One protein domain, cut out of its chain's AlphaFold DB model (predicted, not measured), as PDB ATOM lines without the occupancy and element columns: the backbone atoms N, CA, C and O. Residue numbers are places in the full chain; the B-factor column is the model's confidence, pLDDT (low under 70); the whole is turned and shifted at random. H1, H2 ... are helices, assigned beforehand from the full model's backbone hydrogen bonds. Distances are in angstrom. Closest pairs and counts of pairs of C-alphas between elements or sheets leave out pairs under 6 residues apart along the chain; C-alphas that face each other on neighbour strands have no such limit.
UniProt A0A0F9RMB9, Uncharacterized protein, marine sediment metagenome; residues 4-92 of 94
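What this domain is: This is residues 4 to 92 of the 94 residues of an uncharacterized protein of marine sediment metagenome (UniProt A0A0F9RMB9). The longest helix, H4, crosses the short H3, which also packs on the hairpin of H1 and H2. The printed part has 89 residues with four named helices, H1 to H4 in order, no named strand: all helix, compact, radius of gyration of the C-alphas 12.1 A. It spans 32 by 31 by 19 A.

Where its parts are: H4, residues 73 to 91, 25.6 A long, begins at C-alpha (93.777, 109.769, 67.595) and has a kink of 29 degrees near residue 80. H3 is residues 53 to 62, H2 26 to 37. H1, residues 4 to 20, 24.8 A, begins at C-alpha (115.404, 100.032, 72.206).

How they stand to each other: H4 touches H3 with residues 82 to 87 alone, about perpendicular at 84 degrees; closest C-alphas, Phe 62 and Val 83, 5.4 A. H3 touches H1; closest C-alphas, Ala 14 and Leu 54, 5.1 A. H2 touches H3 with residues 26 to 30 alone; closest C-alphas, Leu 27 and Ala 61, 4.9 A. H1 and H4 are apart. Every O i to N i+4 pair is within hydrogen-bond range in H1 and H3, 6 of 8 in H2, 13 of 15 in H4.

The domain as a whole: The printed part has no cut. The link H2 to H3 is long. No printed residue is under 70 in pLDDT.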
ATOM      1  N   HIS A   4     116.602 100.849  71.933       85.75
ATOM      2  CA  HIS A   4     115.404 100.032  72.206       85.75
ATOM      3  C   HIS A   4     115.576  99.014  73.349       85.75
ATOM      4  O   HIS A   4     114.612  98.557  73.964       85.75
ATOM      5  N   ALA A   5     116.810  98.575  73.627       88.25
ATOM      6  CA  ALA A   5     117.050  97.626  74.714       88.25
ATOM      7  C   ALA A   5     116.845  98.284  76.087       88.25
ATOM      8  O   ALA A   5     116.492  97.591  77.039       88.25
ATOM      9  N   VAL A   6     117.047  99.603  76.171       89.44
ATOM     10  CA  VAL A   6     116.818 100.395  77.382       89.44
ATOM     11  C   VAL A   6     115.322 100.475  77.686       89.44
ATOM     12  O   VAL A   6     114.918 100.086  78.782       89.44
ATOM     13  N   GLY A   7     114.490 100.860  76.709       90.50
ATOM     14  CA  GLY A   7     113.036 100.921  76.891       90.50
ATOM     15  C   GLY A   7     112.432  99.567  77.268       90.50
ATOM     16  O   GLY A   7     111.689  99.463  78.246       90.50
ATOM     17  N   ARG A   8     112.843  98.485  76.593       92.31
ATOM     18  CA  ARG A   8     112.403  97.124  76.954       92.31
ATOM     19  C   ARG A   8     112.822  96.706  78.363       92.31
ATOM     20  O   ARG A   8     112.037  96.066  79.062       92.31
ATOM     21  N   ALA A   9     114.034  97.055  78.797       93.81
ATOM     22  CA  ALA A   9     114.479  96.761  80.157       93.81
ATOM     23  C   ALA A   9     113.597  97.473  81.196       93.81
ATOM     24  O   ALA A   9     113.181  96.845  82.171       93.81
ATOM     25  N   MET A  10     113.249  98.742  80.962       95.44
ATOM     26  CA  MET A  10     112.318  99.486  81.820       95.44
ATOM     27  C   MET A  10     110.926  98.862  81.851       95.44
ATOM     28  O   MET A  10     110.359  98.730  82.933       95.44
ATOM     29  N   GLY A  11     110.402  98.417  80.705       95.12
ATOM     30  CA  GLY A  11     109.128  97.695  80.635       95.12
ATOM     31  C   GLY A  11     109.101  96.461  81.545       95.12
ATOM     32  O   GLY A  11     108.192  96.305  82.359       95.12
ATOM     33  N   LEU A  12     110.150  95.634  81.493       94.94
ATOM     34  CA  LEU A  12     110.278  94.447  82.348       94.94
ATOM     35  C   LEU A  12     110.386  94.799  83.838       94.94
ATOM     36  O   LEU A  12     109.769  94.145  84.682       94.94
ATOM     37  N   MET A  13     111.148  95.842  84.179       95.81
ATOM     38  CA  MET A  13     111.246  96.310  85.564       95.81
ATOM     39  C   MET A  13     109.905  96.856  86.071       95.81
ATOM     40  O   MET A  13     109.531  96.573  87.208       95.81
ATOM     41  N   ALA A  14     109.142  97.553  85.225       96.50
ATOM     42  CA  ALA A  14     107.806  98.040  85.552       96.50
ATOM     43  C   ALA A  14     106.816  96.895  85.807       96.50
ATOM     44  O   ALA A  14     106.043  96.955  86.764       96.50
ATOM     45  N   GLU A  15     106.864  95.817  85.019       96.38
ATOM     46  CA  GLU A  15     106.046  94.626  85.280       96.38
ATOM     47  C   GLU A  15     106.340  94.011  86.651       96.38
ATOM     48  O   GLU A  15     105.419  93.638  87.383       96.38
ATOM     49  N   MET A  16     107.624  93.877  86.997       95.12
ATOM     50  CA  MET A  16     108.033  93.354  88.301       95.12
ATOM     51  C   MET A  16     107.604  94.294  89.428       95.12
ATOM     52  O   MET A  16     107.051  93.831  90.427       95.12
ATOM     53  N   ALA A  17     107.795  95.601  89.246       94.38
ATOM     54  CA  ALA A  17     107.397  96.616  90.208       94.38
ATOM     55  C   ALA A  17     105.892  96.555  90.487       94.38
ATOM     56  O   ALA A  17     105.509  96.470  91.647       94.38
ATOM     57  N   LEU A  18     105.041  96.493  89.456       93.81
ATOM     58  CA  LEU A  18     103.588  96.380  89.629       93.81
ATOM     59  C   LEU A  18     103.170  95.090  90.347       93.81
ATOM     60  O   LEU A  18     102.282  95.133  91.193       93.81
ATOM     61  N   LYS A  19     103.818  93.953  90.058       93.38
ATOM     62  CA  LYS A  19     103.525  92.670  90.727       93.38
ATOM     63  C   LYS A  19     103.891  92.676  92.213       93.38
ATOM     64  O   LYS A  19     103.225  92.009  93.000       93.38
ATOM     65  N   MET A  20     104.951  93.389  92.592       92.56
ATOM     66  CA  MET A  20     105.416  93.478  93.984       92.56
ATOM     67  C   MET A  20     104.895  94.712  94.728       92.56
ATOM     68  O   MET A  20     105.124  94.843  95.934       92.56
ATOM     69  N   ARG A  21     104.229  95.631  94.022       90.12
ATOM     70  CA  ARG A  21     103.762  96.901  94.566       90.12
ATOM     71  C   ARG A  21     102.787  96.653  95.703       90.12
ATOM     72  O   ARG A  21     101.830  95.896  95.577       90.12
ATOM     73  N   THR A  22     103.023  97.351  96.806       87.50
ATOM     74  CA  THR A  22     102.098  97.377  97.942       87.50
ATOM     75  C   THR A  22     101.448  98.750  98.036       87.50
ATOM     76  O   THR A  22     100.337  98.933  97.556       87.50
ATOM     77  N   ASN A  23     102.176  99.734  98.567       90.94
ATOM     78  CA  ASN A  23     101.700 101.107  98.771       90.94
ATOM     79  C   ASN A  23     102.625 102.166  98.144       90.94
ATOM     80  O   ASN A  23     102.504 103.349  98.463       90.94
ATOM     81  N   GLN A  24     103.575 101.777  97.287       94.12
ATOM     82  CA  GLN A  24     104.470 102.750  96.655       94.12
ATOM     83  C   GLN A  24     103.709 103.637  95.653       94.12
ATOM     84  O   GLN A  24     102.922 103.116  94.852       94.12
ATOM     85  N   PRO A  25     103.947 104.962  95.646       95.62
ATOM     86  CA  PRO A  25     103.486 105.834  94.573       95.62
ATOM     87  C   PRO A  25     104.099 105.423  93.230       95.62
ATOM     88  O   PRO A  25     105.278 105.072  93.171       95.62
ATOM     89  N   ALA A  26     103.328 105.521  92.145       96.12
ATOM     90  CA  ALA A  26     103.814 105.185  90.806       96.12
ATOM     91  C   ALA A  26     105.049 106.009  90.413       96.12
ATOM     92  O   ALA A  26     106.000 105.463  89.866       96.12
ATOM     93  N   LEU A  27     105.078 107.297  90.781       96.88
ATOM     94  CA  LEU A  27     106.227 108.168  90.531       96.88
ATOM     95  C   LEU A  27     107.512 107.655  91.197       96.88
ATOM     96  O   LEU A  27     108.562 107.693  90.573       96.88
ATOM     97  N   SER A  28     107.433 107.130  92.424       96.69
ATOM     98  CA  SER A  28     108.602 106.574  93.119       96.69
ATOM     99  C   SER A  28     109.125 105.308  92.441       96.69
ATOM    100  O   SER A  28     110.332 105.133  92.333       96.69
ATOM    101  N   LEU A  29     108.229 104.452  91.941       97.00
ATOM    102  CA  LEU A  29     108.628 103.277  91.161       97.00
ATOM    103  C   LEU A  29     109.273 103.684  89.833       97.00
ATOM    104  O   LEU A  29     110.274 103.097  89.439       97.00
ATOM    105  N   LEU A  30     108.734 104.703  89.154       97.44
ATOM    106  CA  LEU A  30     109.358 105.241  87.945       97.44
ATOM    107  C   LEU A  30     110.739 105.826  88.240       97.44
ATOM    108  O   LEU A  30     111.653 105.575  87.466       97.44
ATOM    109  N   ASP A  31     110.915 106.548  89.348       97.38
ATOM    110  CA  ASP A  31     112.226 107.072  89.734       97.38
ATOM    111  C   ASP A  31     113.229 105.915  89.921       97.38
ATOM    112  O   ASP A  31     114.312 105.943  89.348       97.38
ATOM    113  N   GLU A  32     112.861 104.838  90.622       96.12
ATOM    114  CA  GLU A  32     113.732 103.661  90.789       96.12
ATOM    115  C   GLU A  32     114.096 102.975  89.458       96.12
ATOM    116  O   GLU A  32     115.234 102.536  89.274       96.12
ATOM    117  N   ILE A  33     113.142 102.884  88.526       96.25
ATOM    118  CA  ILE A  33     113.313 102.203  87.234       96.25
ATOM    119  C   ILE A  33     114.112 103.056  86.240       96.25
ATOM    120  O   ILE A  33     114.954 102.530  85.509       96.25
ATOM    121  N   CYS A  34     113.823 104.356  86.173       96.44
ATOM    122  CA  CYS A  34     114.277 105.244  85.107       96.44
ATOM    123  C   CYS A  34     115.551 106.016  85.461       96.44
ATOM    124  O   CYS A  34     116.335 106.304  84.558       96.44
ATOM    125  N   GLU A  35     115.808 106.311  86.742       95.25
ATOM    126  CA  GLU A  35     116.997 107.064  87.173       95.25
ATOM    127  C   GLU A  35     118.328 106.460  86.681       95.25
ATOM    128  O   GLU A  35     119.177 107.223  86.216       95.25
ATOM    129  N   PRO A  36     118.530 105.123  86.673       94.50
ATOM    130  CA  PRO A  36     119.767 104.520  86.163       94.50
ATOM    131  C   PRO A  36     120.043 104.779  84.675       94.50
ATOM    132  O   PRO A  36     121.161 104.558  84.211       94.50
ATOM    133  N   TYR A  37     119.032 105.218  83.927       93.75
ATOM    134  CA  TYR A  37     119.095 105.470  82.491       93.75
ATOM    135  C   TYR A  37     118.817 106.934  82.144       93.75
ATOM    136  O   TYR A  37     118.619 107.242  80.972       93.75
ATOM    137  N   ARG A  38     118.770 107.833  83.133       94.81
ATOM    138  CA  ARG A  38     118.544 109.264  82.907       94.81
ATOM    139  C   ARG A  38     119.475 109.799  81.813       94.81
ATOM    140  O   ARG A  38     120.673 109.509  81.824       94.81
ATOM    141  N   GLY A  39     118.931 110.578  80.881       93.06
ATOM    142  CA  GLY A  39     119.698 111.137  79.763       93.06
ATOM    143  C   GLY A  39     119.996 110.145  78.634       93.06
ATOM    144  O   GLY A  39     120.734 110.484  77.708       93.06
ATOM    145  N   ALA A  40     119.495 108.908  78.709       92.00
ATOM    146  CA  ALA A  40     119.665 107.943  77.634       92.00
ATOM    147  C   ALA A  40     118.786 108.298  76.428       92.00
ATOM    148  O   ALA A  40     117.621 108.663  76.567       92.00
ATOM    149  N   ASP A  41     119.342 108.092  75.239       90.38
ATOM    150  CA  ASP A  41     118.589 107.963  73.992       90.38
ATOM    151  C   ASP A  41     117.860 106.613  74.037       90.38
ATOM    152  O   ASP A  41     118.440 105.575  73.712       90.38
ATOM    153  N   ALA A  42     116.662 106.588  74.621       88.12
ATOM    154  CA  ALA A  42     115.901 105.376  74.890       88.12
ATOM    155  C   ALA A  42     114.685 105.328  73.970       88.12
ATOM    156  O   ALA A  42     113.842 106.219  73.994       88.12
ATOM    157  N   GLU A  43     114.564 104.246  73.205       89.38
ATOM    158  CA  GLU A  43     113.366 103.990  72.409       89.38
ATOM    159  C   GLU A  43     112.455 103.033  73.173       89.38
ATOM    160  O   GLU A  43     112.898 101.996  73.684       89.38
ATOM    161  N   PHE A  44     111.184 103.408  73.283       87.81
ATOM    162  CA  PHE A  44     110.217 102.740  74.148       87.81
ATOM    163  C   PHE A  44     109.248 101.817  73.405       87.81
ATOM    164  O   PHE A  44     108.578 101.019  74.055       87.81
ATOM    165  N   ASP A  45     109.209 101.861  72.071       83.56
ATOM    166  CA  ASP A  45     108.286 101.067  71.253       83.56
ATOM    167  C   ASP A  45     106.853 101.112  71.844       83.56
ATOM    168  O   ASP A  45     106.310 102.183  72.115       83.56
ATOM    169  N   GLU A  46     106.267  99.945  72.107       89.44
ATOM    170  CA  GLU A  46     104.950  99.774  72.723       89.44
ATOM    171  C   GLU A  46     104.963  99.880  74.260       89.44
ATOM    172  O   GLU A  46     103.910 100.047  74.864       89.44
ATOM    173  N   VAL A  47     106.115  99.826  74.951       93.06
ATOM    174  CA  VAL A  47     106.131  99.689  76.429       93.06
ATOM    175  C   VAL A  47     105.573 100.908  77.171       93.06
ATOM    176  O   VAL A  47     105.177 100.799  78.333       93.06
ATOM    177  N   THR A  48     105.524 102.063  76.510       94.69
ATOM    178  CA  THR A  48     104.915 103.297  77.028       94.69
ATOM    179  C   THR A  48     103.438 103.441  76.663       94.69
ATOM    180  O   THR A  48     102.847 104.473  76.976       94.69
ATOM    181  N   GLU A  49     102.826 102.458  76.002       94.19
ATOM    182  CA  GLU A  49     101.383 102.455  75.765       94.19
ATOM    183  C   GLU A  49     100.608 102.255  77.079       94.19
ATOM    184  O   GLU A  49     101.082 101.549  77.975       94.19
ATOM    185  N   PRO A  50      99.412 102.857  77.239       94.00
ATOM    186  CA  PRO A  50      98.688 102.857  78.515       94.00
ATOM    187  C   PRO A  50      98.309 101.479  79.063       94.00
ATOM    188  O   PRO A  50      98.061 101.338  80.260       94.00
ATOM    189  N   ASP A  51      98.219 100.463  78.209       93.94
ATOM    190  CA  ASP A  51      97.885  99.100  78.609       93.94
ATOM    191  C   ASP A  51      99.115  98.298  79.084       93.94
ATOM    192  O   ASP A  51      98.961  97.314  79.825       93.94
ATOM    193  N   GLN A  52     100.327  98.767  78.772       96.06
ATOM    194  CA  GLN A  52     101.590  98.188  79.219       96.06
ATOM    195  C   GLN A  52     101.954  98.600  80.649       96.06
ATOM    196  O   GLN A  52     101.450  99.572  81.212       96.06
ATOM    197  N   ALA A  53     102.850  97.838  81.280       96.56
ATOM    198  CA  ALA A  53     103.217  98.052  82.680       96.56
ATOM    199  C   ALA A  53     103.886  99.413  82.933       96.56
ATOM    200  O   ALA A  53     103.540 100.097  83.899       96.56
ATOM    201  N   LEU A  54     104.824  99.813  82.068       96.81
ATOM    202  CA  LEU A  54     105.486 101.111  82.183       96.81
ATOM    203  C   LEU A  54     104.496 102.247  81.887       96.81
ATOM    204  O   LEU A  54     104.414 103.186  82.677       96.81
ATOM    205  N   GLY A  55     103.667 102.113  80.846       96.69
ATOM    206  CA  GLY A  55     102.590 103.064  80.568       96.69
ATOM    207  C   GLY A  55     101.624 103.250  81.741       96.69
ATOM    208  O   GLY A  55     101.373 104.383  82.139       96.69
ATOM    209  N   LYS A  56     101.161 102.182  82.398       96.12
ATOM    210  CA  LYS A  56     100.298 102.292  83.595       96.12
ATOM    211  C   LYS A  56     100.926 103.144  84.695       96.12
ATOM    212  O   LYS A  56     100.277 104.049  85.215       96.12
ATOM    213  N   LEU A  57     102.203 102.906  85.006       96.94
ATOM    214  CA  LEU A  57     102.930 103.717  85.986       96.94
ATOM    215  C   LEU A  57     103.032 105.184  85.546       96.94
ATOM    216  O   LEU A  57     102.865 106.080  86.372       96.94
ATOM    217  N   MET A  58     103.272 105.446  84.258       97.69
ATOM    218  CA  MET A  58     103.310 106.807  83.712       97.69
ATOM    219  C   MET A  58     101.956 107.510  83.836       97.69
ATOM    220  O   MET A  58     101.899 108.644  84.315       97.69
ATOM    221  N   GLY A  59     100.870 106.841  83.449       97.00
ATOM    222  CA  GLY A  59      99.510 107.370  83.544       97.00
ATOM    223  C   GLY A  59      99.160 107.744  84.982       97.00
ATOM    224  O   GLY A  59      98.779 108.885  85.242       97.00
ATOM    225  N   GLU A  60      99.402 106.833  85.927       96.44
ATOM    226  CA  GLU A  60      99.201 107.087  87.356       96.44
ATOM    227  C   GLU A  60     100.067 108.238  87.894       96.44
ATOM    228  O   GLU A  60      99.619 109.006  88.743       96.44
ATOM    229  N   ALA A  61     101.314 108.373  87.435       97.06
ATOM    230  CA  ALA A  61     102.236 109.384  87.948       97.06
ATOM    231  C   ALA A  61     101.957 110.795  87.406       97.06
ATOM    232  O   ALA A  61     102.094 111.775  88.141       97.06
ATOM    233  N   PHE A  62     101.590 110.920  86.128       96.69
ATOM    234  CA  PHE A  62     101.499 112.214  85.438       96.69
ATOM    235  C   PHE A  62     100.068 112.671  85.137       96.69
ATOM    236  O   PHE A  62      99.864 113.853  84.824       96.69
ATOM    237  N   SER A  63      99.095 111.763  85.234       96.19
ATOM    238  CA  SER A  63      97.672 112.026  85.020       96.19
ATOM    239  C   SER A  63      96.779 111.085  85.861       96.19
ATOM    240  O   SER A  63      95.950 110.377  85.285       96.19
ATOM    241  N   PRO A  64      96.914 111.077  87.207       93.69
ATOM    242  CA  PRO A  64      96.273 110.099  88.104       93.69
ATOM    243  C   PRO A  64      94.742 110.059  88.028       93.69
ATOM    244  O   PRO A  64      94.138 109.030  88.314       93.69
ATOM    245  N   ASP A  65      94.110 111.167  87.639       92.69
ATOM    246  CA  ASP A  65      92.650 111.294  87.573       92.69
ATOM    247  C   ASP A  65      92.066 110.867  86.213       92.69
ATOM    248  O   ASP A  65      90.886 111.085  85.942       92.69
ATOM    249  N   THR A  66      92.888 110.327  85.306       92.12
ATOM    250  CA  THR A  66      92.474 109.937  83.951       92.12
ATOM    251  C   THR A  66      92.712 108.453  83.728       92.12
ATOM    252  O   THR A  66      93.840 107.979  83.832       92.12
ATOM    253  N   ASP A  67      91.646 107.740  83.373       90.12
ATOM    254  CA  ASP A  67      91.745 106.381  82.852       90.12
ATOM    255  C   ASP A  67      92.051 106.438  81.353       90.12
ATOM    256  O   ASP A  67      91.359 107.115  80.585       90.12
ATOM    257  N   TRP A  68      93.121 105.767  80.941       91.50
ATOM    258  CA  TRP A  68      93.657 105.870  79.593       91.50
ATOM    259  C   TRP A  68      93.348 104.608  78.804       91.50
ATOM    260  O   TRP A  68      93.848 103.525  79.083       91.50
ATOM    261  N   THR A  69      92.533 104.764  77.766       92.88
ATOM    262  CA  THR A  69      92.295 103.740  76.749       92.88
ATOM    263  C   THR A  69      92.371 104.419  75.393       92.88
ATOM    264  O   THR A  69      91.492 105.207  75.047       92.88
ATOM    265  N   ILE A  70      93.431 104.148  74.630       88.06
ATOM    266  CA  ILE A  70      93.609 104.749  73.306       88.06
ATOM    267  C   ILE A  70      92.686 104.031  72.323       88.06
ATOM    268  O   ILE A  70      92.914 102.888  71.942       88.06
ATOM    269  N   ASN A  71      91.611 104.709  71.933       91.94
ATOM    270  CA  ASN A  71      90.641 104.237  70.942       91.94
ATOM    271  C   ASN A  71      90.408 105.245  69.802       91.94
ATOM    272  O   ASN A  71      89.723 104.921  68.833       91.94
ATOM    273  N   THR A  72      90.974 106.449  69.912       93.88
ATOM    274  CA  THR A  72      90.966 107.498  68.889       93.88
ATOM    275  C   THR A  72      92.309 108.230  68.866       93.88
ATOM    276  O   THR A  72      93.050 108.214  69.852       93.88
ATOM    277  N   GLU A  73      92.594 108.910  67.755       93.31
ATOM    278  CA  GLU A  73      93.777 109.769  67.595       93.31
ATOM    279  C   GLU A  73      93.800 110.896  68.643       93.31
ATOM    280  O   GLU A  73      94.795 111.062  69.335       93.31
ATOM    281  N   ASP A  74      92.660 111.547  68.909       95.19
ATOM    282  CA  ASP A  74      92.550 112.581  69.954       95.19
ATOM    283  C   ASP A  74      92.966 112.096  71.357       95.19
ATOM    284  O   ASP A  74      93.433 112.881  72.188       95.19
ATOM    285  N   VAL A  75      92.725 110.820  71.682       92.50
ATOM    286  CA  VAL A  75      93.134 110.248  72.974       92.50
ATOM    287  C   VAL A  75      94.623 109.916  72.960       92.50
ATOM    288  O   VAL A  75      95.290 110.151  73.970       92.50
ATOM    289  N   ALA A  76      95.151 109.436  71.830       93.25
ATOM    290  CA  ALA A  76      96.584 109.226  71.645       93.25
ATOM    291  C   ALA A  76      97.366 110.544  71.787       93.25
ATOM    292  O   ALA A  76      98.331 110.598  72.547       93.25
ATOM    293  N   ASP A  77      96.890 111.628  71.173       95.38
ATOM    294  CA  ASP A  77      97.499 112.959  71.278       95.38
ATOM    295  C   ASP A  77      97.490 113.469  72.722       95.38
ATOM    296  O   ASP A  77      98.492 113.964  73.242       95.38
ATOM    297  N   LYS A  78      96.374 113.284  73.437       95.94
ATOM    298  CA  LYS A  78      96.294 113.646  74.859       95.94
ATOM    299  C   LYS A  78      97.244 112.820  75.717       95.94
ATOM    300  O   LYS A  78      97.834 113.378  76.641       95.94
ATOM    301  N   TRP A  79      97.376 111.521  75.450       95.94
ATOM    302  CA  TRP A  79      98.342 110.671  76.146       95.94
ATOM    303  C   TRP A  79      99.758 111.192  75.922       95.94
ATOM    304  O   TRP A  79     100.504 111.404  76.884       95.94
ATOM    305  N   TYR A  80     100.089 111.474  74.663       94.62
ATOM    306  CA  TYR A  80     101.384 112.000  74.275       94.62
ATOM    307  C   TYR A  80     101.704 113.305  75.026       94.62
ATOM    308  O   TYR A  80     102.699 113.386  75.750       94.62
ATOM    309  N   ASP A  81     100.801 114.282  74.976       95.62
ATOM    310  CA  ASP A  81     101.002 115.601  75.580       95.62
ATOM    311  C   ASP A  81     101.007 115.594  77.112       95.62
ATOM    312  O   ASP A  81     101.750 116.340  77.763       95.62
ATOM    313  N   LYS A  82     100.112 114.815  77.728       95.81
ATOM    314  CA  LYS A  82      99.879 114.880  79.179       95.81
ATOM    315  C   LYS A  82     100.756 113.926  79.966       95.81
ATOM    316  O   LYS A  82     101.038 114.236  81.128       95.81
ATOM    317  N   VAL A  83     101.158 112.816  79.356       97.38
ATOM    318  CA  VAL A  83     101.858 111.721  80.025       97.38
ATOM    319  C   VAL A  83     103.233 111.508  79.404       97.38
ATOM    320  O   VAL A  83     104.230 111.706  80.099       97.38
ATOM    321  N   TYR A  84     103.307 111.177  78.111       96.19
ATOM    322  CA  TYR A  84     104.566 110.777  77.470       96.19
ATOM    323  C   TYR A  84     105.624 111.890  77.489       96.19
ATOM    324  O   TYR A  84     106.722 111.683  78.001       96.19
ATOM    325  N   ILE A  85     105.287 113.107  77.041       95.69
ATOM    326  CA  ILE A  85     106.234 114.238  77.031       95.69
ATOM    327  C   ILE A  85     106.747 114.548  78.442       95.69
ATOM    328  O   ILE A  85     107.933 114.821  78.633       95.69
ATOM    329  N   LYS A  86     105.874 114.501  79.457       97.12
ATOM    330  CA  LYS A  86     106.273 114.775  80.847       97.12
ATOM    331  C   LYS A  86     107.200 113.698  81.395       97.12
ATOM    332  O   LYS A  86     108.144 114.026  82.111       97.12
ATOM    333  N   PHE A  87     106.931 112.439  81.058       97.12
ATOM    334  CA  PHE A  87     107.793 111.314  81.388       97.12
ATOM    335  C   PHE A  87     109.188 111.492  80.775       97.12
ATOM    336  O   PHE A  87     110.166 111.521  81.523       97.12
ATOM    337  N   CYS A  88     109.282 111.716  79.459       96.12
ATOM    338  CA  CYS A  88     110.568 111.921  78.788       96.12
ATOM    339  C   CYS A  88     111.302 113.148  79.336       96.12
ATOM    340  O   CYS A  88     112.482 113.067  79.664       96.12
ATOM    341  N   SER A  89     110.594 114.263  79.549       96.69
ATOM    342  CA  SER A  89     111.189 115.477  80.117       96.69
ATOM    343  C   SER A  89     111.699 115.288  81.547       96.69
ATOM    344  O   SER A  89     112.707 115.898  81.896       96.69
ATOM    345  N   ARG A  90     111.039 114.478  82.388       97.00
ATOM    346  CA  ARG A  90     111.492 114.230  83.767       97.00
ATOM    347  C   ARG A  90     112.820 113.482  83.805       97.00
ATOM    348  O   ARG A  90     113.641 113.788  84.668       97.00
ATOM    349  N   TYR A  91     112.998 112.491  82.935       96.56
ATOM    350  CA  TYR A  91     114.168 111.604  82.926       96.56
ATOM    351  C   TYR A  91     115.176 111.934  81.821       96.56
ATOM    352  O   TYR A  91     116.166 111.225  81.669       96.56
ATOM    353  N   GLU A  92     114.952 113.032  81.097       96.00
ATOM    354  CA  GLU A  92     115.825 113.524  80.027       96.00
ATOM    355  C   GLU A  92     116.021 112.495  78.903       96.00
ATOM    356  O   GLU A  92     117.099 112.395  78.328       96.00
TER     357      GLU A  92